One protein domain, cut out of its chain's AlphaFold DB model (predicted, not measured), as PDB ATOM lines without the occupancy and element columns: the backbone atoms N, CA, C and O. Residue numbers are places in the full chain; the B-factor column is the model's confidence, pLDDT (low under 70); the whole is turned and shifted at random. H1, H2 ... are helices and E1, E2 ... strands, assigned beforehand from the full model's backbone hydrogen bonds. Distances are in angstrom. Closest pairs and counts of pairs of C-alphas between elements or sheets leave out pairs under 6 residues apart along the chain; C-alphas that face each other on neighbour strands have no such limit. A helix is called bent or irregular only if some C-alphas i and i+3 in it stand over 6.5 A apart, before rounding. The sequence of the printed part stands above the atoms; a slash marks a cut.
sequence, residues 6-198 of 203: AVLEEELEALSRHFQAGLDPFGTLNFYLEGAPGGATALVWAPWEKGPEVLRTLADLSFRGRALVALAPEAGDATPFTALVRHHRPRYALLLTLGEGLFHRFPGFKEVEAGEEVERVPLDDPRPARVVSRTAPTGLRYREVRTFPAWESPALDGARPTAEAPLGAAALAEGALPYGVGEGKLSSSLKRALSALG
ATOM      1  N   ALA A   6     171.653 213.649 144.894       64.69
ATOM      2  CA  ALA A   6     171.563 215.100 144.748       64.69
ATOM      3  C   ALA A   6     170.726 215.781 145.850       64.69
ATOM      4  O   ALA A   6     171.117 216.822 146.361       64.69
ATOM      5  N   VAL A   7     169.601 215.178 146.257       68.00
ATOM      6  CA  VAL A   7     168.760 215.727 147.339       68.00
ATOM      7  C   VAL A   7     169.471 215.615 148.688       68.00
ATOM      8  O   VAL A   7     169.362 216.504 149.523       68.00
ATOM      9  N   LEU A   8     170.224 214.534 148.906       61.38
ATOM     10  CA  LEU A   8     171.009 214.370 150.127       61.38
ATOM     11  C   LEU A   8     172.202 215.332 150.168       61.38
ATOM     12  O   LEU A   8     172.478 215.874 151.229       61.38
ATOM     13  N   GLU A   9     172.884 215.568 149.046       60.28
ATOM     14  CA  GLU A   9     173.998 216.524 148.942       60.28
ATOM     15  C   GLU A   9     173.563 217.957 149.262       60.28
ATOM     16  O   GLU A   9     174.255 218.648 150.003       60.28
ATOM     17  N   GLU A  10     172.401 218.382 148.771       64.44
ATOM     18  CA  GLU A  10     171.871 219.733 148.989       64.44
ATOM     19  C   GLU A  10     171.484 219.964 150.465       64.44
ATOM     20  O   GLU A  10     171.854 220.970 151.076       64.44
ATOM     21  N   GLU A  11     170.831 218.976 151.085       63.88
ATOM     22  CA  GLU A  11     170.520 218.969 152.523       63.88
ATOM     23  C   GLU A  11     171.800 218.914 153.379       63.88
ATOM     24  O   GLU A  11     171.905 219.575 154.416       63.88
ATOM     25  N   LEU A  12     172.818 218.173 152.929       58.03
ATOM     26  CA  LEU A  12     174.120 218.096 153.588       58.03
ATOM     27  C   LEU A  12     174.920 219.384 153.470       58.03
ATOM     28  O   LEU A  12     175.593 219.749 154.426       58.03
ATOM     29  N   GLU A  13     174.854 220.092 152.347       53.53
ATOM     30  CA  GLU A  13     175.503 221.390 152.181       53.53
ATOM     31  C   GLU A  13     174.861 222.454 153.087       53.53
ATOM     32  O   GLU A  13     175.556 223.307 153.646       53.53
ATOM     33  N   ALA A  14     173.546 222.379 153.299       56.16
ATOM     34  CA  ALA A  14     172.842 223.222 154.260       56.16
ATOM     35  C   ALA A  14     173.205 222.869 155.717       56.16
ATOM     36  O   ALA A  14     173.464 223.762 156.528       56.16
ATOM     37  N   LEU A  15     173.297 221.574 156.042       49.09
ATOM     38  CA  LEU A  15     173.702 221.077 157.362       49.09
ATOM     39  C   LEU A  15     175.198 221.286 157.647       49.09
ATOM     40  O   LEU A  15     175.556 221.517 158.802       49.09
ATOM     41  N   SER A  16     176.069 221.274 156.630       48.38
ATOM     42  CA  SER A  16     177.530 221.373 156.783       48.38
ATOM     43  C   SER A  16     178.000 222.732 157.311       48.38
ATOM     44  O   SER A  16     179.074 222.864 157.897       48.38
ATOM     45  N   ARG A  17     177.147 223.753 157.174       47.69
ATOM     46  CA  ARG A  17     177.344 225.087 157.764       47.69
ATOM     47  C   ARG A  17     177.177 225.091 159.289       47.69
ATOM     48  O   ARG A  17     177.582 226.053 159.936       47.69
ATOM     49  N   HIS A  18     176.605 224.025 159.857       42.88
ATOM     50  CA  HIS A  18     176.314 223.875 161.287       42.88
ATOM     51  C   HIS A  18     176.852 222.564 161.902       42.88
ATOM     52  O   HIS A  18     176.973 222.481 163.123       42.88
ATOM     53  N   PHE A  19     177.227 221.575 161.082       48.59
ATOM     54  CA  PHE A  19     177.772 220.265 161.461       48.59
ATOM     55  C   PHE A  19     178.936 219.886 160.530       48.59
ATOM     56  O   PHE A  19     178.875 220.168 159.346       48.59
ATOM     57  N   GLN A  20     179.990 219.206 160.993       59.53
ATOM     58  CA  GLN A  20     180.971 218.623 160.059       59.53
ATOM     59  C   GLN A  20     180.381 217.360 159.427       59.53
ATOM     60  O   GLN A  20     180.585 216.263 159.940       59.53
ATOM     61  N   ALA A  21     179.605 217.536 158.359       73.00
ATOM     62  CA  ALA A  21     179.095 216.467 157.514       73.00
ATOM     63  C   ALA A  21     179.836 216.470 156.172       73.00
ATOM     64  O   ALA A  21     180.104 217.533 155.613       73.00
ATOM     65  N   GLY A  22     180.181 215.293 155.661       80.12
ATOM     66  CA  GLY A  22     180.927 215.156 154.418       80.12
ATOM     67  C   GLY A  22     180.652 213.838 153.711       80.12
ATOM     68  O   GLY A  22     180.248 212.848 154.320       80.12
ATOM     69  N   LEU A  23     180.895 213.844 152.405       87.62
ATOM     70  CA  LEU A  23     180.916 212.650 151.574       87.62
ATOM     71  C   LEU A  23     182.378 212.300 151.295       87.62
ATOM     72  O   LEU A  23     183.131 213.132 150.789       87.62
ATOM     73  N   ASP A  24     182.798 211.089 151.653       90.19
ATOM     74  CA  ASP A  24     184.151 210.632 151.339       90.19
ATOM     75  C   ASP A  24     184.265 210.169 149.867       90.19
ATOM     76  O   ASP A  24     183.254 209.998 149.174       90.19
ATOM     77  N   PRO A  25     185.485 209.924 149.352       92.56
ATOM     78  CA  PRO A  25     185.672 209.438 147.987       92.56
ATOM     79  C   PRO A  25     184.998 208.097 147.675       92.56
ATOM     80  O   PRO A  25     184.887 207.758 146.502       92.56
ATOM     81  N   PHE A  26     184.550 207.327 148.668       93.81
ATOM     82  CA  PHE A  26     183.809 206.079 148.483       93.81
ATOM     83  C   PHE A  26     182.286 206.276 148.491       93.81
ATOM     84  O   PHE A  26     181.542 205.311 148.316       93.81
ATOM     85  N   GLY A  27     181.813 207.513 148.654       90.62
ATOM     86  CA  GLY A  27     180.397 207.821 148.814       90.62
ATOM     87  C   GLY A  27     179.884 207.529 150.223       90.62
ATOM     88  O   GLY A  27     178.677 207.419 150.414       90.62
ATOM     89  N   THR A  28     180.755 207.385 151.221       93.94
ATOM     90  CA  THR A  28     180.322 207.274 152.614       93.94
ATOM     91  C   THR A  28     179.919 208.650 153.113       93.94
ATOM     92  O   THR A  28     180.752 209.554 153.235       93.94
ATOM     93  N   LEU A  29     178.645 208.797 153.454       92.81
ATOM     94  CA  LEU A  29     178.162 209.967 154.162       92.81
ATOM     95  C   LEU A  29     178.576 209.848 155.625       92.81
ATOM     96  O   LEU A  29     178.160 208.912 156.302       92.81
ATOM     97  N   ASN A  30     179.364 210.789 156.129       92.44
ATOM     98  CA  ASN A  30     179.781 210.807 157.521       92.44
ATOM     99  C   ASN A  30     179.556 212.167 158.182       92.44
ATOM    100  O   ASN A  30     179.638 213.203 157.528       92.44
ATOM    101  N   PHE A  31     179.237 212.157 159.475       89.31
ATOM    102  CA  PHE A  31     179.081 213.364 160.284       89.31
ATOM    103  C   PHE A  31     179.236 213.071 161.776       89.31
ATOM    104  O   PHE A  31     179.040 211.944 162.240       89.31
ATOM    105  N   TYR A  32     179.564 214.111 162.539       89.44
ATOM    106  CA  TYR A  32     179.692 214.032 163.989       89.44
ATOM    107  C   TYR A  32     178.430 214.495 164.715       89.44
ATOM    108  O   TYR A  32     177.850 215.532 164.399       89.44
ATOM    109  N   LEU A  33     178.068 213.748 165.755       86.94
ATOM    110  CA  LEU A  33     177.202 214.192 166.836       86.94
ATOM    111  C   LEU A  33     178.081 214.430 168.068       86.94
ATOM    112  O   LEU A  33     178.642 213.490 168.644       86.94
ATOM    113  N   GLU A  34     178.233 215.701 168.425       85.88
ATOM    114  CA  GLU A  34     179.039 216.155 169.558       85.88
ATOM    115  C   GLU A  34     178.231 216.079 170.861       85.88
ATOM    116  O   GLU A  34     177.078 216.510 170.927       85.88
ATOM    117  N   GLY A  35     178.836 215.513 171.904       84.25
ATOM    118  CA  GLY A  35     178.277 215.416 173.248       84.25
ATOM    119  C   GLY A  35     178.957 216.347 174.250       84.25
ATOM    120  O   GLY A  35     179.728 217.242 173.906       84.25
ATOM    121  N   ALA A  36     178.690 216.118 175.535       81.94
ATOM    122  CA  ALA A  36     179.392 216.808 176.613       81.94
ATOM    123  C   ALA A  36     180.893 216.434 176.644       81.94
ATOM    124  O   ALA A  36     181.249 215.323 176.231       81.94
ATOM    125  N   PRO A  37     181.767 217.311 177.183       76.38
ATOM    126  CA  PRO A  37     183.191 217.022 177.328       76.38
ATOM    127  C   PRO A  37     183.474 215.739 178.122       76.38
ATOM    128  O   PRO A  37     182.790 215.427 179.099       76.38
ATOM    129  N   GLY A  38     184.542 215.042 177.731       71.50
ATOM    130  CA  GLY A  38     184.921 213.739 178.284       71.50
ATOM    131  C   GLY A  38     184.198 212.581 177.590       71.50
ATOM    132  O   GLY A  38     183.095 212.744 177.097       71.50
ATOM    133  N   GLY A  39     184.832 211.410 177.522       80.50
ATOM    134  CA  GLY A  39     184.350 210.268 176.735       80.50
ATOM    135  C   GLY A  39     185.227 209.997 175.512       80.50
ATOM    136  O   GLY A  39     186.310 210.564 175.372       80.50
ATOM    137  N   ALA A  40     184.781 209.096 174.640       91.50
ATOM    138  CA  ALA A  40     185.520 208.691 173.448       91.50
ATOM    139  C   ALA A  40     184.707 208.920 172.171       91.50
ATOM    140  O   ALA A  40     183.524 209.255 172.221       91.50
ATOM    141  N   THR A  41     185.350 208.727 171.022       94.00
ATOM    142  CA  THR A  41     184.658 208.696 169.733       94.00
ATOM    143  C   THR A  41     184.236 207.265 169.415       94.00
ATOM    144  O   THR A  41     185.092 206.378 169.332       94.00
ATOM    145  N   ALA A  42     182.938 207.046 169.215       96.38
ATOM    146  CA  ALA A  42     182.404 205.819 168.631       96.38
ATOM    147  C   ALA A  42     182.008 206.063 167.175       96.38
ATOM    148  O   ALA A  42     181.266 206.998 166.883       96.38
ATOM    149  N   LEU A  43     182.491 205.214 166.274       97.81
ATOM    150  CA  LEU A  43     182.012 205.130 164.902       97.81
ATOM    151  C   LEU A  43     180.755 204.258 164.869       97.81
ATOM    152  O   LEU A  43     180.804 203.121 165.321       97.81
ATOM    153  N   VAL A  44     179.657 204.757 164.311       97.38
ATOM    154  CA  VAL A  44     178.463 203.975 163.968       97.38
ATOM    155  C   VAL A  44     178.483 203.739 162.465       97.38
ATOM    156  O   VAL A  44     178.221 204.662 161.697       97.38
ATOM    157  N   TRP A  45     178.820 202.517 162.053       97.69
ATOM    158  CA  TRP A  45     178.913 202.121 160.650       97.69
ATOM    159  C   TRP A  45     177.655 201.371 160.218       97.69
ATOM    160  O   TRP A  45     177.336 200.306 160.759       97.69
ATOM    161  N   ALA A  46     176.938 201.931 159.248       95.44
ATOM    162  CA  ALA A  46     175.639 201.443 158.804       95.44
ATOM    163  C   ALA A  46     175.472 201.565 157.280       95.44
ATOM    164  O   ALA A  46     176.086 202.439 156.667       95.44
ATOM    165  N   PRO A  47     174.613 200.745 156.653       93.62
ATOM    166  CA  PRO A  47     174.197 200.984 155.276       93.62
ATOM    167  C   PRO A  47     173.284 202.217 155.181       93.62
ATOM    168  O   PRO A  47     172.562 202.540 156.133       93.62
ATOM    169  N   TRP A  48     173.272 202.882 154.022       90.38
ATOM    170  CA  TRP A  48     172.411 204.041 153.733       90.38
ATOM    171  C   TRP A  48     170.945 203.817 154.117       90.38
ATOM    172  O   TRP A  48     170.315 204.688 154.717       90.38
ATOM    173  N   GLU A  49     170.411 202.628 153.842       89.81
ATOM    174  CA  GLU A  49     169.025 202.249 154.119       89.81
ATOM    175  C   GLU A  49     168.652 202.346 155.605       89.81
ATOM    176  O   GLU A  49     167.489 202.582 155.933       89.81
ATOM    177  N   LYS A  50     169.623 202.188 156.511       90.25
ATOM    178  CA  LYS A  50     169.412 202.270 157.965       90.25
ATOM    179  C   LYS A  50     169.631 203.679 158.516       90.25
ATOM    180  O   LYS A  50     169.311 203.928 159.678       90.25
ATOM    181  N   GLY A  51     170.105 204.616 157.692       88.38
ATOM    182  CA  GLY A  51     170.404 205.999 158.071       88.38
ATOM    183  C   GLY A  51     169.291 206.690 158.868       88.38
ATOM    184  O   GLY A  51     169.559 207.136 159.984       88.38
ATOM    185  N   PRO A  52     168.032 206.723 158.385       87.19
ATOM    186  CA  PRO A  52     166.933 207.366 159.109       87.19
ATOM    187  C   PRO A  52     166.632 206.754 160.484       87.19
ATOM    188  O   PRO A  52     166.147 207.440 161.382       87.19
ATOM    189  N   GLU A  53     166.864 205.455 160.673       88.38
ATOM    190  CA  GLU A  53     166.646 204.788 161.961       88.38
ATOM    191  C   GLU A  53     167.803 205.039 162.937       88.38
ATOM    192  O   GLU A  53     167.560 205.317 164.116       88.38
ATOM    193  N   VAL A  54     169.047 205.018 162.439       90.38
ATOM    194  CA  VAL A  54     170.242 205.407 163.203       90.38
ATOM    195  C   VAL A  54     170.109 206.851 163.685       90.38
ATOM    196  O   VAL A  54     170.223 207.112 164.879       90.38
ATOM    197  N   LEU A  55     169.786 207.775 162.778       87.50
ATOM    198  CA  LEU A  55     169.629 209.197 163.073       87.50
ATOM    199  C   LEU A  55     168.564 209.456 164.137       87.50
ATOM    200  O   LEU A  55     168.858 210.098 165.141       87.50
ATOM    201  N   ARG A  56     167.356 208.903 163.963       87.00
ATOM    202  CA  ARG A  56     166.281 209.038 164.960       87.00
ATOM    203  C   ARG A  56     166.687 208.476 166.317       87.00
ATOM    204  O   ARG A  56     166.387 209.072 167.338       87.00
ATOM    205  N   THR A  57     167.393 207.347 166.333       88.81
ATOM    206  CA  THR A  57     167.865 206.750 167.585       88.81
ATOM    207  C   THR A  57     168.854 207.650 168.311       88.81
ATOM    208  O   THR A  57     168.791 207.731 169.535       88.81
ATOM    209  N   LEU A  58     169.781 208.274 167.582       88.62
ATOM    210  CA  LEU A  58     170.848 209.084 168.163       88.62
ATOM    211  C   LEU A  58     170.386 210.501 168.527       88.62
ATOM    212  O   LEU A  58     170.910 211.057 169.486       88.62
ATOM    213  N   ALA A  59     169.408 211.064 167.813       84.62
ATOM    214  CA  ALA A  59     168.902 212.419 168.047       84.62
ATOM    215  C   ALA A  59     168.346 212.625 169.468       84.62
ATOM    216  O   ALA A  59     168.504 213.700 170.038       84.62
ATOM    217  N   ASP A  60     167.757 211.581 170.059       81.06
ATOM    218  CA  ASP A  60     167.151 211.635 171.396       81.06
ATOM    219  C   ASP A  60     168.143 211.329 172.536       81.06
ATOM    220  O   ASP A  60     167.743 211.170 173.692       81.06
ATOM    221  N   LEU A  61     169.436 211.167 172.234       85.00
ATOM    222  CA  LEU A  61     170.438 210.743 173.208       85.00
ATOM    223  C   LEU A  61     171.344 211.889 173.645       85.00
ATOM    224  O   LEU A  61     171.795 212.714 172.857       85.00
ATOM    225  N   SER A  62     171.660 211.892 174.940       86.62
ATOM    226  CA  SER A  62     172.662 212.780 175.524       86.62
ATOM    227  C   SER A  62     173.994 212.050 175.643       86.62
ATOM    228  O   SER A  62     174.121 211.109 176.427       86.62
ATOM    229  N   PHE A  63     174.993 212.494 174.885       84.94
ATOM    230  CA  PHE A  63     176.293 211.828 174.805       84.94
ATOM    231  C   PHE A  63     177.337 212.438 175.746       84.94
ATOM    232  O   PHE A  63     177.318 213.636 176.046       84.94
ATOM    233  N   ARG A  64     178.291 211.605 176.168       87.31
ATOM    234  CA  ARG A  64     179.639 212.004 176.588       87.31
ATOM    235  C   ARG A  64     180.597 211.635 175.454       87.31
ATOM    236  O   ARG A  64     180.632 210.479 175.037       87.31
ATOM    237  N   GLY A  65     181.361 212.594 174.946       86.62
ATOM    238  CA  GLY A  65     182.272 212.372 173.825       86.62
ATOM    239  C   GLY A  65     181.564 212.577 172.494       86.62
ATOM    240  O   GLY A  65     180.868 213.574 172.329       86.62
ATOM    241  N   ARG A  66     181.783 211.683 171.521       89.88
ATOM    242  CA  ARG A  66     181.345 211.895 170.131       89.88
ATOM    243  C   ARG A  66     180.829 210.619 169.485       89.88
ATOM    244  O   ARG A  66     181.466 209.571 169.604       89.88
ATOM    245  N   ALA A  67     179.746 210.721 168.724       91.38
ATOM    246  CA  ALA A  67     179.353 209.687 167.774       91.38
ATOM    247  C   ALA A  67     179.689 210.157 166.353       91.38
ATOM    248  O   ALA A  67     179.146 211.150 165.881       91.38
ATOM    249  N   LEU A  68     180.595 209.452 165.679       94.38
ATOM    250  CA  LEU A  68     180.818 209.590 164.245       94.38
ATOM    251  C   LEU A  68     179.861 208.636 163.542       94.38
ATOM    252  O   LEU A  68     180.037 207.423 163.615       94.38
ATOM    253  N   VAL A  69     178.837 209.158 162.885       94.94
ATOM    254  CA  VAL A  69     177.938 208.337 162.077       94.94
ATOM    255  C   VAL A  69     178.521 208.242 160.678       94.94
ATOM    256  O   VAL A  69     178.898 209.260 160.111       94.94
ATOM    257  N   ALA A  70     178.594 207.031 160.131       96.06
ATOM    258  CA  ALA A  70     179.038 206.766 158.773       96.06
ATOM    259  C   ALA A  70     178.041 205.838 158.076       96.06
ATOM    260  O   ALA A  70     177.854 204.681 158.463       96.06
ATOM    261  N   LEU A  71     177.391 206.375 157.051       95.12
ATOM    262  CA  LEU A  71     176.410 205.701 156.223       95.12
ATOM    263  C   LEU A  71     177.069 205.362 154.887       95.12
ATOM    264  O   LEU A  71     177.382 206.251 154.092       95.12
ATOM    265  N   ALA A  72     177.270 204.074 154.642       93.94
ATOM    266  CA  ALA A  72     177.942 203.566 153.456       93.94
ATOM    267  C   ALA A  72     176.941 202.997 152.436       93.94
ATOM    268  O   ALA A  72     175.947 202.385 152.838       93.94
ATOM    269  N   PRO A  73     177.209 203.130 151.125       89.31
ATOM    270  CA  PRO A  73     176.412 202.467 150.095       89.31
ATOM    271  C   PRO A  73     176.562 200.939 150.170       89.31
ATOM    272  O   PRO A  73     175.583 200.214 150.046       89.31
ATOM    273  N   GLU A  74     177.778 200.457 150.445       89.19
ATOM    274  CA  GLU A  74     178.113 199.038 150.602       89.19
ATOM    275  C   GLU A  74     178.760 198.824 151.977       89.19
ATOM    276  O   GLU A  74     179.981 198.824 152.134       89.19
ATOM    277  N   ALA A  75     177.939 198.661 153.017       84.81
ATOM    278  CA  ALA A  75     178.426 198.562 154.398       84.81
ATOM    279  C   ALA A  75     179.261 197.301 154.691       84.81
ATOM    280  O   ALA A  75     179.844 197.202 155.767       84.81
ATOM    281  N   GLY A  76     179.317 196.341 153.764       90.25
ATOM    282  CA  GLY A  76     180.125 195.125 153.879       90.25
ATOM    283  C   GLY A  76     181.517 195.220 153.249       90.25
ATOM    284  O   GLY A  76     182.226 194.215 153.254       90.25
ATOM    285  N   ASP A  77     181.891 196.364 152.676       95.06
ATOM    286  CA  ASP A  77     183.181 196.551 152.005       95.06
ATOM    287  C   ASP A  77     184.224 197.121 152.986       95.06
ATOM    288  O   ASP A  77     183.975 198.081 153.721       95.06
ATOM    289  N   ALA A  78     185.405 196.500 153.032       96.19
ATOM    290  CA  ALA A  78     186.422 196.783 154.038       96.19
ATOM    291  C   ALA A  78     187.281 198.001 153.689       96.19
ATOM    292  O   ALA A  78     187.730 198.699 154.601       96.19
ATOM    293  N   THR A  79     187.505 198.290 152.406       96.50
ATOM    294  CA  THR A  79     188.301 199.446 151.961       96.50
ATOM    295  C   THR A  79     187.722 200.782 152.436       96.50
ATOM    296  O   THR A  79     188.463 201.515 153.103       96.50
ATOM    297  N   PRO A  80     186.440 201.123 152.165       96.31
ATOM    298  CA  PRO A  80     185.871 202.393 152.623       96.31
ATOM    299  C   PRO A  80     185.853 202.490 154.150       96.31
ATOM    300  O   PRO A  80     186.267 203.499 154.723       96.31
ATOM    301  N   PHE A  81     185.474 201.402 154.824       97.81
ATOM    302  CA  PHE A  81     185.470 201.333 156.279       97.81
ATOM    303  C   PHE A  81     186.859 201.592 156.879       97.81
ATOM    304  O   PHE A  81     187.012 202.437 157.759       97.81
ATOM    305  N   THR A  82     187.890 200.909 156.376       97.75
ATOM    306  CA  THR A  82     189.271 201.044 156.868       97.75
ATOM    307  C   THR A  82     189.796 202.460 156.659       97.75
ATOM    308  O   THR A  82     190.431 203.015 157.556       97.75
ATOM    309  N   ALA A  83     189.510 203.074 155.505       96.06
ATOM    310  CA  ALA A  83     189.890 204.458 155.235       96.06
ATOM    311  C   ALA A  83     189.285 205.417 156.272       96.06
ATOM    312  O   ALA A  83     189.993 206.273 156.809       96.06
ATOM    313  N   LEU A  84     188.010 205.219 156.613       95.75
ATOM    314  CA  LEU A  84     187.298 206.040 157.584       95.75
ATOM    315  C   LEU A  84     187.821 205.827 159.015       95.75
ATOM    316  O   LEU A  84     188.128 206.800 159.708       95.75
ATOM    317  N   VAL A  85     188.014 204.577 159.455       97.88
ATOM    318  CA  VAL A  85     188.594 204.275 160.780       97.88
ATOM    319  C   VAL A  85     190.001 204.863 160.903       97.88
ATOM    320  O   VAL A  85     190.329 205.478 161.917       97.88
ATOM    321  N   ARG A  86     190.826 204.742 159.860       97.19
ATOM    322  CA  ARG A  86     192.180 205.303 159.838       97.19
ATOM    323  C   ARG A  86     192.182 206.825 159.936       97.19
ATOM    324  O   ARG A  86     193.036 207.379 160.626       97.19
ATOM    325  N   HIS A  87     191.264 207.492 159.241       95.25
ATOM    326  CA  HIS A  87     191.193 208.950 159.222       95.25
ATOM    327  C   HIS A  87     190.708 209.516 160.560       95.25
ATOM    328  O   HIS A  87     191.356 210.389 161.133       95.25
ATOM    329  N   HIS A  88     189.604 208.986 161.091       94.62
ATOM    330  CA  HIS A  88     188.958 209.550 162.278       94.62
ATOM    331  C   HIS A  88     189.421 208.933 163.602       94.62
ATOM    332  O   HIS A  88     189.099 209.475 164.661       94.62
ATOM    333  N   ARG A  89     190.152 207.809 163.556       96.31
ATOM    334  CA  ARG A  89     190.710 207.091 164.716       96.31
ATOM    335  C   ARG A  89     189.702 206.927 165.868       96.31
ATOM    336  O   ARG A  89     189.984 207.344 166.995       96.31
ATOM    337  N   PRO A  90     188.506 206.357 165.615       97.25
ATOM    338  CA  PRO A  90     187.538 206.125 166.676       97.25
ATOM    339  C   PRO A  90     188.095 205.113 167.686       97.25
ATOM    340  O   PRO A  90     188.849 204.210 167.333       97.25
ATOM    341  N   ARG A  91     187.683 205.225 168.951       97.75
ATOM    342  CA  ARG A  91     188.019 204.224 169.975       97.75
ATOM    343  C   ARG A  91     187.197 202.948 169.800       97.75
ATOM    344  O   ARG A  91     187.679 201.857 170.092       97.75
ATOM    345  N   TYR A  92     185.957 203.103 169.342       98.06
ATOM    346  CA  TYR A  92     184.990 202.021 169.187       98.06
ATOM    347  C   TYR A  92     184.392 202.037 167.783       98.06
ATOM    348  O   TYR A  92     184.108 203.112 167.255       98.06
ATOM    349  N   ALA A  93     184.156 200.863 167.206       98.31
ATOM    350  CA  ALA A  93     183.439 200.696 165.947       98.31
ATOM    351  C   ALA A  93     182.170 199.866 166.183       98.31
ATOM    352  O   ALA A  93     182.229 198.666 166.428       98.31
ATOM    353  N   LEU A  94     181.015 200.519 166.129       97.81
ATOM    354  CA  LEU A  94     179.695 199.913 166.228       97.81
ATOM    355  C   LEU A  94     179.231 199.533 164.820       97.81
ATOM    356  O   LEU A  94     178.876 200.397 164.018       97.81
ATOM    357  N   LEU A  95     179.280 198.239 164.519       97.62
ATOM    358  CA  LEU A  95     179.007 197.666 163.204       97.62
ATOM    359  C   LEU A  95     177.588 197.113 163.181       97.62
ATOM    360  O   LEU A  95     177.284 196.182 163.930       97.62
ATOM    361  N   LEU A  96     176.715 197.654 162.334       95.62
ATOM    362  CA  LEU A  96     175.386 197.069 162.178       95.62
ATOM    363  C   LEU A  96     175.493 195.637 161.631       95.62
ATOM    364  O   LEU A  96     176.231 195.366 160.688       95.62
ATOM    365  N   THR A  97     174.755 194.725 162.254       93.19
ATOM    366  CA  THR A  97     174.724 193.291 161.939       93.19
ATOM    367  C   THR A  97     173.292 192.785 162.013       93.19
ATOM    368  O   THR A  97     172.466 193.317 162.759       93.19
ATOM    369  N   LEU A  98     173.015 191.692 161.302       89.94
ATOM    370  CA  LEU A  98     171.780 190.933 161.468       89.94
ATOM    371  C   LEU A  98     171.615 190.445 162.919       89.94
ATOM    372  O   LEU A  98     172.594 190.166 163.618       89.94
ATOM    373  N   GLY A  99     170.358 190.330 163.356       89.62
ATOM    374  CA  GLY A  99     169.973 189.902 164.704       89.62
ATOM    375  C   GLY A  99     169.603 191.059 165.641       89.62
ATOM    376  O   GLY A  99     169.430 192.195 165.216       89.62
ATOM    377  N   GLU A 100     169.449 190.765 166.934       91.62
ATOM    378  CA  GLU A 100     169.079 191.741 167.974       91.62
ATOM    379  C   GLU A 100     170.197 191.936 169.013       91.62
ATOM    380  O   GLU A 100     171.004 191.041 169.248       91.62
ATOM    381  N   GLY A 101     170.238 193.073 169.702       92.06
ATOM    382  CA  GLY A 101     171.165 193.281 170.818       92.06
ATOM    383  C   GLY A 101     172.611 193.565 170.400       92.06
ATOM    384  O   GLY A 101     172.865 194.153 169.352       92.06
ATOM    385  N   LEU A 102     173.550 193.210 171.274       94.94
ATOM    386  CA  LEU A 102     174.964 193.578 171.181       94.94
ATOM    387  C   LEU A 102     175.825 192.327 171.048       94.94
ATOM    388  O   LEU A 102     175.515 191.308 171.666       94.94
ATOM    389  N   PHE A 103     176.908 192.412 170.281       96.38
ATOM    390  CA  PHE A 103     177.808 191.294 170.038       96.38
ATOM    391  C   PHE A 103     179.275 191.712 170.110       96.38
ATOM    392  O   PHE A 103     179.619 192.819 169.697       96.38
ATOM    393  N   HIS A 104     180.144 190.833 170.612       97.00
ATOM    394  CA  HIS A 104     181.555 191.165 170.862       97.00
ATOM    395  C   HIS A 104     182.567 190.241 170.162       97.00
ATOM    396  O   HIS A 104     183.769 190.408 170.356       97.00
ATOM    397  N   ARG A 105     182.114 189.289 169.341       96.88
ATOM    398  CA  ARG A 105     182.970 188.369 168.583       96.88
ATOM    399  C   ARG A 105     182.357 188.017 167.222       96.88
ATOM    400  O   ARG A 105     181.139 188.008 167.027       96.88
ATOM    401  N   PHE A 106     183.222 187.672 166.278       96.06
ATOM    402  CA  PHE A 106     182.874 187.104 164.977       96.06
ATOM    403  C   PHE A 106     183.895 186.016 164.613       96.06
ATOM    404  O   PHE A 106     185.099 186.265 164.706       96.06
ATOM    405  N   PRO A 107     183.453 184.809 164.212       94.38
ATOM    406  CA  PRO A 107     184.346 183.683 163.940       94.38
ATOM    407  C   PRO A 107     185.151 183.820 162.643       94.38
ATOM    408  O   PRO A 107     186.119 183.087 162.466       94.38
ATOM    409  N   GLY A 108     184.781 184.748 161.760       95.75
ATOM    410  CA  GLY A 108     185.434 184.908 160.469       95.75
ATOM    411  C   GLY A 108     184.959 183.913 159.414       95.75
ATOM    412  O   GLY A 108     184.469 182.827 159.717       95.75
ATOM    413  N   PHE A 109     185.097 184.311 158.157       96.88
ATOM    414  CA  PHE A 109     184.935 183.467 156.974       96.88
ATOM    415  C   PHE A 109     185.578 184.171 155.777       96.88
ATOM    416  O   PHE A 109     185.933 185.351 155.843       96.88
ATOM    417  N   LYS A 110     185.693 183.479 154.651       97.50
ATOM    418  CA  LYS A 110     185.898 184.126 153.353       97.50
ATOM    419  C   LYS A 110     184.828 183.688 152.370       97.50
ATOM    420  O   LYS A 110     184.258 182.608 152.499       97.50
ATOM    421  N   GLU A 111     184.533 184.554 151.415       97.56
ATOM    422  CA  GLU A 111     183.697 184.214 150.271       97.56
ATOM    423  C   GLU A 111     184.589 183.643 149.171       97.56
ATOM    424  O   GLU A 111     185.655 184.197 148.891       97.56
ATOM    425  N   VAL A 112     184.157 182.561 148.536       97.69
ATOM    426  CA  VAL A 112     184.831 181.947 147.385       97.69
ATOM    427  C   VAL A 112     183.844 181.805 146.233       97.69
ATOM    428  O   VAL A 112     182.635 181.714 146.447       97.69
ATOM    429  N   GLU A 113     184.357 181.820 145.005       95.19
ATOM    430  CA  GLU A 113     183.540 181.551 143.820       95.19
ATOM    431  C   GLU A 113     183.353 180.040 143.651       95.19
ATOM    432  O   GLU A 113     184.325 179.277 143.672       95.19
ATOM    433  N   ALA A 114     182.101 179.615 143.491       90.31
ATOM    434  CA  ALA A 114     181.699 178.231 143.284       90.31
ATOM    435  C   ALA A 114     180.762 178.157 142.068       90.31
ATOM    436  O   ALA A 114     179.538 178.135 142.185       90.31
ATOM    437  N   GLY A 115     181.349 178.179 140.869       87.31
ATOM    438  CA  GLY A 115     180.579 178.310 139.631       87.31
ATOM    439  C   GLY A 115     179.914 179.684 139.541       87.31
ATOM    440  O   GLY A 115     180.607 180.698 139.556       87.31
ATOM    441  N   GLU A 116     178.583 179.714 139.446       87.44
ATOM    442  CA  GLU A 116     177.792 180.959 139.441       87.44
ATOM    443  C   GLU A 116     177.403 181.433 140.855       87.44
ATOM    444  O   GLU A 116     176.874 182.534 141.016       87.44
ATOM    445  N   GLU A 117     177.678 180.629 141.885       93.44
ATOM    446  CA  GLU A 117     177.324 180.930 143.270       93.44
ATOM    447  C   GLU A 117     178.515 181.449 144.088       93.44
ATOM    448  O   GLU A 117     179.690 181.310 143.731       93.44
ATOM    449  N   VAL A 118     178.187 182.070 145.223       95.62
ATOM    450  CA  VAL A 118     179.156 182.517 146.225       95.62
ATOM    451  C   VAL A 118     178.982 181.668 147.474       95.62
ATOM    452  O   VAL A 118     177.938 181.715 148.124       95.62
ATOM    453  N   GLU A 119     180.029 180.938 147.845       96.75
ATOM    454  CA  GLU A 119     180.053 180.135 149.066       96.75
ATOM    455  C   GLU A 119     180.800 180.865 150.184       96.75
ATOM    456  O   GLU A 119     181.846 181.479 149.961       96.75
ATOM    457  N   ARG A 120     180.287 180.757 151.415       96.19
ATOM    458  CA  ARG A 120     181.003 181.170 152.628       96.19
ATOM    459  C   ARG A 120     181.727 179.973 153.210       96.19
ATOM    460  O   ARG A 120     181.090 178.989 153.579       96.19
ATOM    461  N   VAL A 121     183.042 180.081 153.322       97.12
ATOM    462  CA  VAL A 121     183.906 178.982 153.755       97.12
ATOM    463  C   VAL A 121     184.802 179.422 154.913       97.12
ATOM    464  O   VAL A 121     185.061 180.625 155.071       97.12
ATOM    465  N   PRO A 122     185.291 178.478 155.735       96.81
ATOM    466  CA  PRO A 122     186.320 178.754 156.729       96.81
ATOM    467  C   PRO A 122     187.544 179.469 156.136       96.81
ATOM    468  O   PRO A 122     187.877 179.319 154.959       96.81
ATOM    469  N   LEU A 123     188.227 180.269 156.957       96.25
ATOM    470  CA  LEU A 123     189.379 181.067 156.514       96.25
ATOM    471  C   LEU A 123     190.544 180.205 155.993       96.25
ATOM    472  O   LEU A 123     191.283 180.655 155.116       96.25
ATOM    473  N   ASP A 124     190.679 178.984 156.511       96.19
ATOM    474  CA  ASP A 124     191.700 177.989 156.172       96.19
ATOM    475  C   ASP A 124     191.349 177.109 154.960       96.19
ATOM    476  O   ASP A 124     192.187 176.313 154.534       96.19
ATOM    477  N   ASP A 125     190.164 177.271 154.354       97.38
ATOM    478  CA  ASP A 125     189.825 176.614 153.085       97.38
ATOM    479  C   ASP A 125     190.916 176.927 152.033       97.38
ATOM    480  O   ASP A 125     191.380 178.063 151.953       97.38
ATOM    481  N   PRO A 126     191.384 175.978 151.212       96.62
ATOM    482  CA  PRO A 126     192.479 176.240 150.274       96.62
ATOM    483  C   PRO A 126     192.093 177.158 149.102       96.62
ATOM    484  O   PRO A 126     192.976 177.712 148.444       96.62
ATOM    485  N   ARG A 127     190.798 177.335 148.808       97.19
ATOM    486  CA  ARG A 127     190.339 178.157 147.679       97.19
ATOM    487  C   ARG A 127     190.651 179.642 147.917       97.19
ATOM    488  O   ARG A 127     190.522 180.132 149.045       97.19
ATOM    489  N   PRO A 128     191.060 180.396 146.882       96.50
ATOM    490  CA  PRO A 128     191.329 181.820 147.030       96.50
ATOM    491  C   PRO A 128     190.041 182.577 147.351       96.50
ATOM    492  O   PRO A 128     188.974 182.261 146.826       96.50
ATOM    493  N   ALA A 129     190.149 183.602 148.198       97.62
ATOM    494  CA  ALA A 129     189.026 184.489 148.451       97.62
ATOM    495  C   ALA A 129     188.624 185.219 147.166       97.62
ATOM    496  O   ALA A 129     189.472 185.659 146.384       97.62
ATOM    497  N   ARG A 130     187.320 185.388 146.988       97.12
ATOM    498  CA  ARG A 130     186.737 186.153 145.896       97.12
ATOM    499  C   ARG A 130     187.249 187.592 145.929       97.12
ATOM    500  O   ARG A 130     187.301 188.223 146.987       97.12
ATOM    501  N   VAL A 131     187.585 188.126 144.757       96.75
ATOM    502  CA  VAL A 131     187.979 189.529 144.586       96.75
ATOM    503  C   VAL A 131     186.918 190.237 143.763       96.75
ATOM    504  O   VAL A 131     186.658 189.870 142.621       96.75
ATOM    505  N   VAL A 132     186.309 191.273 144.331       95.62
ATOM    506  CA  VAL A 132     185.220 192.022 143.698       95.62
ATOM    507  C   VAL A 132     185.718 193.410 143.322       95.62
ATOM    508  O   VAL A 132     186.331 194.096 144.134       95.62
ATOM    509  N   SER A 133     185.455 193.842 142.090       96.19
ATOM    510  CA  SER A 133     185.674 195.236 141.691       96.19
ATOM    511  C   SER A 133     184.413 196.054 141.959       96.19
ATOM    512  O   SER A 133     183.313 195.647 141.587       96.19
ATOM    513  N   ARG A 134     184.574 197.211 142.594       95.25
ATOM    514  CA  ARG A 134     183.500 198.136 142.959       95.25
ATOM    515  C   ARG A 134     183.699 199.478 142.275       95.25
ATOM    516  O   ARG A 134     184.826 199.890 142.004       95.25
ATOM    517  N   THR A 135     182.589 200.159 142.020       95.19
ATOM    518  CA  THR A 135     182.577 201.579 141.664       95.19
ATOM    519  C   THR A 135     181.713 202.287 142.694       95.19
ATOM    520  O   THR A 135     180.532 201.974 142.820       95.19
ATOM    521  N   ALA A 136     182.317 203.186 143.463       92.31
ATOM    522  CA  ALA A 136     181.619 204.030 144.419       92.31
ATOM    523  C   ALA A 136     180.626 204.967 143.703       92.31
ATOM    524  O   ALA A 136     180.829 205.275 142.525       92.31
ATOM    525  N   PRO A 137     179.611 205.503 144.407       88.75
ATOM    526  CA  PRO A 137     178.708 206.522 143.862       88.75
ATOM    527  C   PRO A 137     179.427 207.750 143.275       88.75
ATOM    528  O   PRO A 137     178.945 208.355 142.327       88.75
ATOM    529  N   THR A 138     180.610 208.074 143.794       87.19
ATOM    530  CA  THR A 138     181.502 209.155 143.334       87.19
ATOM    531  C   THR A 138     182.255 208.836 142.033       87.19
ATOM    532  O   THR A 138     182.971 209.683 141.505       87.19
ATOM    533  N   GLY A 139     182.172 207.599 141.538       92.62
ATOM    534  CA  GLY A 139     182.949 207.094 140.404       92.62
ATOM    535  C   GLY A 139     184.307 206.480 140.770       92.62
ATOM    536  O   GLY A 139     184.957 205.898 139.897       92.62
ATOM    537  N   LEU A 140     184.741 206.546 142.038       95.44
ATOM    538  CA  LEU A 140     185.985 205.909 142.485       95.44
ATOM    539  C   LEU A 140     185.912 204.387 142.307       95.44
ATOM    540  O   LEU A 140     184.988 203.734 142.791       95.44
ATOM    541  N   ARG A 141     186.919 203.803 141.655       96.56
ATOM    542  CA  ARG A 141     187.031 202.351 141.477       96.56
ATOM    543  C   ARG A 141     187.980 201.752 142.502       96.56
ATOM    544  O   ARG A 141     189.091 202.247 142.674       96.56
ATOM    545  N   TYR A 142     187.567 200.660 143.131       96.06
ATOM    546  CA  TYR A 142     188.372 199.939 144.114       96.06
ATOM    547  C   TYR A 142     188.108 198.432 144.048       96.06
ATOM    548  O   TYR A 142     187.208 197.970 143.343       96.06
ATOM    549  N   ARG A 143     188.949 197.654 144.733       96.62
ATOM    550  CA  ARG A 143     188.847 196.195 144.801       96.62
ATOM    551  C   ARG A 143     188.673 195.756 146.243       96.62
ATOM    552  O   ARG A 143     189.388 196.233 147.114       96.62
ATOM    553  N   GLU A 144     187.780 194.804 146.448       96.94
ATOM    554  CA  GLU A 144     187.511 194.167 147.729       96.94
ATOM    555  C   GLU A 144     187.951 192.713 147.674       96.94
ATOM    556  O   GLU A 144     187.481 191.945 146.832       96.94
ATOM    557  N   VAL A 145     188.838 192.326 148.584       96.69
ATOM    558  CA  VAL A 145     189.133 190.915 148.834       96.69
ATOM    559  C   VAL A 145     188.145 190.448 149.893       96.69
ATOM    560  O   VAL A 145     188.185 190.925 151.023       96.69
ATOM    561  N   ARG A 146     187.250 189.520 149.544       97.00
ATOM    562  CA  ARG A 146     186.132 189.079 150.395       97.00
ATOM    563  C   ARG A 146     186.585 188.075 151.460       97.00
ATOM    564  O   ARG A 146     186.076 186.962 151.561       97.00
ATOM    565  N   THR A 147     187.598 188.467 152.225       97.00
ATOM    566  CA  THR A 147     188.103 187.761 153.404       97.00
ATOM    567  C   THR A 147     187.741 188.571 154.633       97.00
ATOM    568  O   THR A 147     188.086 189.747 154.721       97.00
ATOM    569  N   PHE A 148     187.095 187.932 155.600       96.75
ATOM    570  CA  PHE A 148     186.640 188.565 156.829       96.75
ATOM    571  C   PHE A 148     187.258 187.820 158.008       96.75
ATOM    572  O   PHE A 148     186.701 186.815 158.456       96.75
ATOM    573  N   PRO A 149     188.445 188.246 158.481       97.25
ATOM    574  CA  PRO A 149     189.111 187.577 159.585       97.25
ATOM    575  C   PRO A 149     188.261 187.582 160.857       97.25
ATOM    576  O   PRO A 149     187.431 188.469 161.079       97.25
ATOM    577  N   ALA A 150     188.500 186.586 161.707       97.06
ATOM    578  CA  ALA A 150     187.913 186.544 163.035       97.06
ATOM    579  C   ALA A 150     188.343 187.763 163.862       97.06
ATOM    580  O   ALA A 150     189.451 188.283 163.705       97.06
ATOM    581  N   TRP A 151     187.483 188.188 164.779       97.12
ATOM    582  CA  TRP A 151     187.803 189.236 165.741       97.12
ATOM    583  C   TRP A 151     187.040 189.033 167.043       97.12
ATOM    584  O   TRP A 151     185.985 188.392 167.078       97.12
ATOM    585  N   GLU A 152     187.579 189.609 168.112       97.38
ATOM    586  CA  GLU A 152     186.977 189.610 169.439       97.38
ATOM    587  C   GLU A 152     187.342 190.899 170.181       97.38
ATOM    588  O   GLU A 152     188.483 191.360 170.127       97.38
ATOM    589  N   SER A 153     186.356 191.466 170.868       97.44
ATOM    590  CA  SER A 153     186.489 192.603 171.777       97.44
ATOM    591  C   SER A 153     186.142 192.176 173.204       97.44
ATOM    592  O   SER A 153     185.405 191.199 173.386       97.44
ATOM    593  N   PRO A 154     186.592 192.926 174.231       96.75
ATOM    594  CA  PRO A 154     186.141 192.713 175.601       96.75
ATOM    595  C   PRO A 154     184.613 192.701 175.679       96.75
ATOM    596  O   PRO A 154     183.962 193.609 175.152       96.75
ATOM    597  N   ALA A 155     184.052 191.677 176.323       94.81
ATOM    598  CA  ALA A 155     182.610 191.534 176.461       94.81
ATOM    599  C   ALA A 155     182.026 192.713 177.251       94.81
ATOM    600  O   ALA A 155     182.484 193.036 178.348       94.81
ATOM    601  N   LEU A 156     181.012 193.351 176.673       93.38
ATOM    602  CA  LEU A 156     180.202 194.362 177.346       93.38
ATOM    603  C   LEU A 156     179.009 193.693 178.027       93.38
ATOM    604  O   LEU A 156     178.606 192.593 177.644       93.38
ATOM    605  N   ASP A 157     178.416 194.362 179.014       88.12
ATOM    606  CA  ASP A 157     177.258 193.814 179.715       88.12
ATOM    607  C   ASP A 157     176.087 193.529 178.752       88.12
ATOM    608  O   ASP A 157     175.684 194.363 177.932       88.12
ATOM    609  N   GLY A 158     175.566 192.304 178.818       85.38
ATOM    610  CA  GLY A 158     174.537 191.798 177.908       85.38
ATOM    611  C   GLY A 158     174.984 191.582 176.454       85.38
ATOM    612  O   GLY A 158     174.125 191.348 175.600       85.38
ATOM    613  N   ALA A 159     176.284 191.658 176.143       91.94
ATOM    614  CA  ALA A 159     176.800 191.305 174.825       91.94
ATOM    615  C   ALA A 159     176.804 189.784 174.630       91.94
ATOM    616  O   ALA A 159     177.268 189.016 175.470       91.94
ATOM    617  N   ARG A 160     176.299 189.346 173.481       92.88
ATOM    618  CA  ARG A 160     176.348 187.958 173.024       92.88
ATOM    619  C   ARG A 160     177.668 187.699 172.295       92.88
ATOM    620  O   ARG A 160     178.260 188.641 171.769       92.88
ATOM    621  N   PRO A 161     178.129 186.444 172.213       86.38
ATOM    622  CA  PRO A 161     179.410 186.164 171.584       86.38
ATOM    623  C   PRO A 161     179.370 186.500 170.095       86.38
ATOM    624  O   PRO A 161     180.112 187.363 169.660       86.38
ATOM    625  N   THR A 162     178.474 185.904 169.309       87.56
ATOM    626  CA  THR A 162     178.642 185.894 167.847       87.56
ATOM    627  C   THR A 162     177.664 186.796 167.098       87.56
ATOM    628  O   THR A 162     176.456 186.624 167.238       87.56
ATOM    629  N   ALA A 163     178.192 187.677 166.242       82.06
ATOM    630  CA  ALA A 163     177.461 188.452 165.229       82.06
ATOM    631  C   ALA A 163     177.965 188.173 163.813       82.06
ATOM    632  O   ALA A 163     179.084 187.705 163.645       82.06
ATOM    633  N   GLU A 164     177.196 188.574 162.799       87.94
ATOM    634  CA  GLU A 164     177.669 188.706 161.419       87.94
ATOM    635  C   GLU A 164     178.152 190.143 161.164       87.94
ATOM    636  O   GLU A 164     177.516 190.936 160.474       87.94
ATOM    637  N   ALA A 165     179.288 190.495 161.766       91.38
ATOM    638  CA  ALA A 165     179.895 191.820 161.646       91.38
ATOM    639  C   ALA A 165     181.296 191.699 161.005       91.38
ATOM    640  O   ALA A 165     182.312 191.743 161.700       91.38
ATOM    641  N   PRO A 166     181.373 191.514 159.673       93.25
ATOM    642  CA  PRO A 166     182.592 191.106 158.963       93.25
ATOM    643  C   PRO A 166     183.769 192.089 159.055       93.25
ATOM    644  O   PRO A 166     184.917 191.702 158.851       93.25
ATOM    645  N   LEU A 167     183.504 193.355 159.380       97.06
ATOM    646  CA  LEU A 167     184.503 194.426 159.354       97.06
ATOM    647  C   LEU A 167     185.268 194.616 160.671       97.06
ATOM    648  O   LEU A 167     186.175 195.443 160.743       97.06
ATOM    649  N   GLY A 168     184.946 193.859 161.724       97.31
ATOM    650  CA  GLY A 168     185.552 194.096 163.037       97.31
ATOM    651  C   GLY A 168     187.062 193.857 163.079       97.31
ATOM    652  O   GLY A 168     187.778 194.606 163.738       97.31
ATOM    653  N   ALA A 169     187.580 192.904 162.302       97.69
ATOM    654  CA  ALA A 169     189.022 192.682 162.208       97.69
ATOM    655  C   ALA A 169     189.753 193.884 161.585       97.69
ATOM    656  O   ALA A 169     190.838 194.246 162.040       97.69
ATOM    657  N   ALA A 170     189.138 194.543 160.597       97.75
ATOM    658  CA  ALA A 170     189.677 195.769 160.011       97.75
ATOM    659  C   ALA A 170     189.690 196.924 161.028       97.75
ATOM    660  O   ALA A 170     190.627 197.716 161.051       97.75
ATOM    661  N   ALA A 171     188.695 196.983 161.920       98.12
ATOM    662  CA  ALA A 171     188.657 197.969 162.997       98.12
ATOM    663  C   ALA A 171     189.813 197.759 163.989       98.12
ATOM    664  O   ALA A 171     190.538 198.708 164.294       98.12
ATOM    665  N   LEU A 172     190.019 196.511 164.433       98.06
ATOM    666  CA  LEU A 172     191.100 196.148 165.356       98.06
ATOM    667  C   LEU A 172     192.477 196.468 164.777       98.06
ATOM    668  O   LEU A 172     193.319 197.018 165.484       98.06
ATOM    669  N   ALA A 173     192.692 196.166 163.493       97.88
ATOM    670  CA  ALA A 173     193.943 196.465 162.804       97.88
ATOM    671  C   ALA A 173     194.280 197.969 162.808       97.88
ATOM    672  O   ALA A 173     195.452 198.337 162.799       97.88
ATOM    673  N   GLU A 174     193.265 198.836 162.868       98.12
ATOM    674  CA  GLU A 174     193.416 200.294 162.941       98.12
ATOM    675  C   GLU A 174     193.294 200.860 164.375       98.12
ATOM    676  O   GLU A 174     193.339 202.081 164.558       98.12
ATOM    677  N   GLY A 175     193.182 199.991 165.389       97.50
ATOM    678  CA  GLY A 175     193.172 200.342 166.814       97.50
ATOM    679  C   GLY A 175     191.795 200.631 167.426       97.50
ATOM    680  O   GLY A 175     191.729 201.068 168.575       97.50
ATOM    681  N   ALA A 176     190.703 200.391 166.697       98.31
ATOM    682  CA  ALA A 176     189.338 200.567 167.188       98.31
ATOM    683  C   ALA A 176     188.754 199.236 167.686       98.31
ATOM    684  O   ALA A 176     188.886 198.214 167.017       98.31
ATOM    685  N   LEU A 177     188.060 199.243 168.828       98.19
ATOM    686  CA  LEU A 177     187.385 198.051 169.356       98.19
ATOM    687  C   LEU A 177     186.024 197.841 168.659       98.19
ATOM    688  O   LEU A 177     185.132 198.683 168.825       98.19
ATOM    689  N   PRO A 178     185.836 196.755 167.885       97.94
ATOM    690  CA  PRO A 178     184.584 196.484 167.188       97.94
ATOM    691  C   PRO A 178     183.511 195.869 168.090       97.94
ATOM    692  O   PRO A 178     183.796 195.021 168.936       97.94
ATOM    693  N   TYR A 179     182.258 196.227 167.838       97.75
ATOM    694  CA  TYR A 179     181.078 195.596 168.421       97.75
ATOM    695  C   TYR A 179     179.977 195.484 167.370       97.75
ATOM    696  O   TYR A 179     179.702 196.442 166.650       97.75
ATOM    697  N   GLY A 180     179.320 194.329 167.300       97.19
ATOM    698  CA  GLY A 180     178.140 194.139 166.460       97.19
ATOM    699  C   GLY A 180     176.902 194.741 167.123       97.19
ATOM    700  O   GLY A 180     176.613 194.434 168.279       97.19
ATOM    701  N   VAL A 181     176.149 195.562 166.399       96.50
ATOM    702  CA  VAL A 181     174.868 196.136 166.830       96.50
ATOM    703  C   VAL A 181     173.742 195.546 165.986       96.50
ATOM    704  O   VAL A 181     173.648 195.791 164.787       96.50
ATOM    705  N   GLY A 182     172.888 194.749 166.623       94.88
ATOM    706  CA  GLY A 182     171.794 194.037 165.975       94.88
ATOM    707  C   GLY A 182     170.699 194.972 165.468       94.88
ATOM    708  O   GLY A 182     170.087 195.701 166.257       94.88
ATOM    709  N   GLU A 183     170.414 194.910 164.171       92.56
ATOM    710  CA  GLU A 183     169.430 195.769 163.512       92.56
ATOM    711  C   GLU A 183     167.961 195.419 163.800       92.56
ATOM    712  O   GLU A 183     167.102 196.282 163.648       92.56
ATOM    713  N   GLY A 184     167.649 194.203 164.266       89.62
ATOM    714  CA  GLY A 184     166.269 193.764 164.535       89.62
ATOM    715  C   GLY A 184     165.562 194.574 165.629       89.62
ATOM    716  O   GLY A 184     164.337 194.656 165.658       89.62
ATOM    717  N   LYS A 185     166.341 195.226 166.501       91.25
ATOM    718  CA  LYS A 185     165.886 196.244 167.460       91.25
ATOM    719  C   LYS A 185     166.918 197.361 167.577       91.25
ATOM    720  O   LYS A 185     167.335 197.700 168.691       91.25
ATOM    721  N   LEU A 186     167.337 197.903 166.430       91.50
ATOM    722  CA  LEU A 186     168.475 198.817 166.290       91.50
ATOM    723  C   LEU A 186     168.514 199.899 167.369       91.50
ATOM    724  O   LEU A 186     169.545 200.069 168.014       91.50
ATOM    725  N   SER A 187     167.388 200.574 167.622       90.88
ATOM    726  CA  SER A 187     167.338 201.642 168.624       90.88
ATOM    727  C   SER A 187     167.769 201.164 170.014       90.88
ATOM    728  O   SER A 187     168.639 201.756 170.653       90.88
ATOM    729  N   SER A 188     167.215 200.038 170.469       92.50
ATOM    730  CA  SER A 188     167.558 199.454 171.770       92.50
ATOM    731  C   SER A 188     168.980 198.883 171.803       92.50
ATOM    732  O   SER A 188     169.681 199.051 172.801       92.50
ATOM    733  N   SER A 189     169.427 198.259 170.708       94.44
ATOM    734  CA  SER A 189     170.774 197.701 170.572       94.44
ATOM    735  C   SER A 189     171.835 198.801 170.652       94.44
ATOM    736  O   SER A 189     172.800 198.676 171.403       94.44
ATOM    737  N   LEU A 190     171.632 199.903 169.927       93.88
ATOM    738  CA  LEU A 190     172.560 201.029 169.863       93.88
ATOM    739  C   LEU A 190     172.620 201.774 171.201       93.88
ATOM    740  O   LEU A 190     173.711 202.035 171.701       93.88
ATOM    741  N   LYS A 191     171.465 202.029 171.836       92.75
ATOM    742  CA  LYS A 191     171.403 202.614 173.188       92.75
ATOM    743  C   LYS A 191     172.148 201.757 174.209       92.75
ATOM    744  O   LYS A 191     172.921 202.288 175.002       92.75
ATOM    745  N   ARG A 192     171.965 200.432 174.165       92.69
ATOM    746  CA  ARG A 192     172.679 199.493 175.040       92.69
ATOM    747  C   ARG A 192     174.187 199.541 174.808       92.69
ATOM    748  O   ARG A 192     174.928 199.633 175.778       92.69
ATOM    749  N   ALA A 193     174.630 199.514 173.551       93.81
ATOM    750  CA  ALA A 193     176.047 199.579 173.202       93.81
ATOM    751  C   ALA A 193     176.698 200.869 173.722       93.81
ATOM    752  O   ALA A 193     177.700 200.821 174.428       93.81
ATOM    753  N   LEU A 194     176.093 202.020 173.431       93.19
ATOM    754  CA  LEU A 194     176.600 203.325 173.856       93.19
ATOM    755  C   LEU A 194     176.611 203.471 175.385       93.19
ATOM    756  O   LEU A 194     177.570 204.009 175.935       93.19
ATOM    757  N   SER A 195     175.581 202.961 176.068       92.25
ATOM    758  CA  SER A 195     175.517 202.933 177.533       92.25
ATOM    759  C   SER A 195     176.634 202.078 178.132       92.25
ATOM    760  O   SER A 195     177.400 202.558 178.963       92.25
ATOM    761  N   ALA A 196     176.806 200.844 177.647       92.31
ATOM    762  CA  ALA A 196     177.837 199.928 178.136       92.31
ATOM    763  C   ALA A 196     179.270 200.429 177.868       92.31
ATOM    764  O   ALA A 196     180.206 200.039 178.561       92.31
ATOM    765  N   LEU A 197     179.439 201.319 176.888       92.81
ATOM    766  CA  LEU A 197     180.694 202.011 176.594       92.81
ATOM    767  C   LEU A 197     180.899 203.300 177.409       92.81
ATOM    768  O   LEU A 197     181.922 203.966 177.242       92.81
ATOM    769  N   GLY A 198     179.945 203.681 178.264       90.69
ATOM    770  CA  GLY A 198     179.994 204.915 179.053       90.69
ATOM    771  C   GLY A 198     179.880 206.191 178.211       90.69
ATOM    772  O   GLY A 198     180.348 207.251 178.626       90.69
TER     773      GLY A 198
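This is residues 6 to 198 of the 203 residues of an uncharacterized protein of Oceanithermus sp (UniProt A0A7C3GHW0). A strongly twisted sheet of eight strands makes the core, with H2 and H5 packed on one face, H3 and H4 on the other, and H1 at the E1 edge. Two hairpins, E7 with E8 and E9 with E10, lie away from this sheet, and E10 comes back to H3. The printed part has 193 residues with five named helices and twelve named strands, in the order H1 E1 E2 E3 H2 E4 H3 E5 E6 E7 E8 E9 E10 E11 H4 E12 H5. The class is mixed, helices and strands; the large sheet, E1 E2 E4 E3 E5 E12 E6 E11, is mixed too. The whole is compact, with a radius of gyration of the C-alphas of 16.6 A and spans of 50 by 41 by 28 A.

The large sheet holds E1, residues 21 to 23; E2, 29 to 34; E4, 64 to 72, 24.7 A long; E3, 36 to 47, 27.1 A; E5, 92 to 97; E12, 177 to 182, 16.5 A; E6, 102 to 106; and E11, 159 to 162. E3 begins at C-alpha 36 (179.392, 216.808, 176.613) and bends by 89 degrees at residue 39. The hairpins are E7, 109 to 114, with E8, 117 to 121, and E9, 131 to 135, with E10, 141 to 145. The helices are H1, 6 to 16, from C-alpha 6 (171.563, 215.100, 144.748); H2, 48 to 59, 17.0 A; H3, 78 to 88, 15.4 A; H4, 168 to 173; and H5, 183 to 196, 17.4 A, ending at C-alpha 196 (177.837, 199.928, 178.136). H2 and H5 are irregular: C-alphas 49 and 52 are 7.4 A apart, C-alphas 184 and 187 8.9 A.

E3 is parallel to E4, with N 44 and O 68 2.8 A apart, within hydrogen-bond range, and to E5, with N 94 and O 43 at 2.7 A. E12 is parallel to E5, N 95 to O 179 2.8 A, and antiparallel to E6, N 180 to O 103 2.8 A. E3, H2, E4 form a strand-helix-strand unit, two parallel neighbour strands with a helix between them along the chain, and E4, H3, E5 a split one, with E3 between its strands; both crossovers are right-handed. H2 and H3, on opposite faces, lie over E4 and E3 at heights over the sheet of 8.5 A and 8.9 A. H4 lies over E12 and touches H3, closest C-alphas Thr 82 and Ala 170, 6.2 A. The sheet curls round H5, which with residues 186 to 191 touches residues 53 to 57 of H2, closest C-alphas Thr 57 and Ser 187, 5.2 A. H1 is on the sheet, its closest C-alphas to E1 being Leu 12 and Ala 21, 6.5 A. E6 runs on into E7 at 63 degrees; the hairpin of E7 and E8 has N 112 and O 119 2.9 A apart, that of E9 and E10 N 132 and O 144 2.8 A. The closest C-alphas of H3 and E10 are Thr 79 and Glu 144, 6.8 A. Each O i to N i+4 pair is within range in H1, H3 and H4, against 6 of 8 in H2 and 8 of 10 in H5.

The two C-alphas farthest apart, those of Pro 37 and Gly 115, are 54.1 A apart. The printed part has no cut. The link from E10 to E11 is long, with 13 residues; in it residues 151 to 152 pair antiparallel with 105 to 106 of E6, and 147 to 148 with 109 to 110 of E7. The mean pLDDT of the printed part is 90.1, and residues 6 to 20 are under 70.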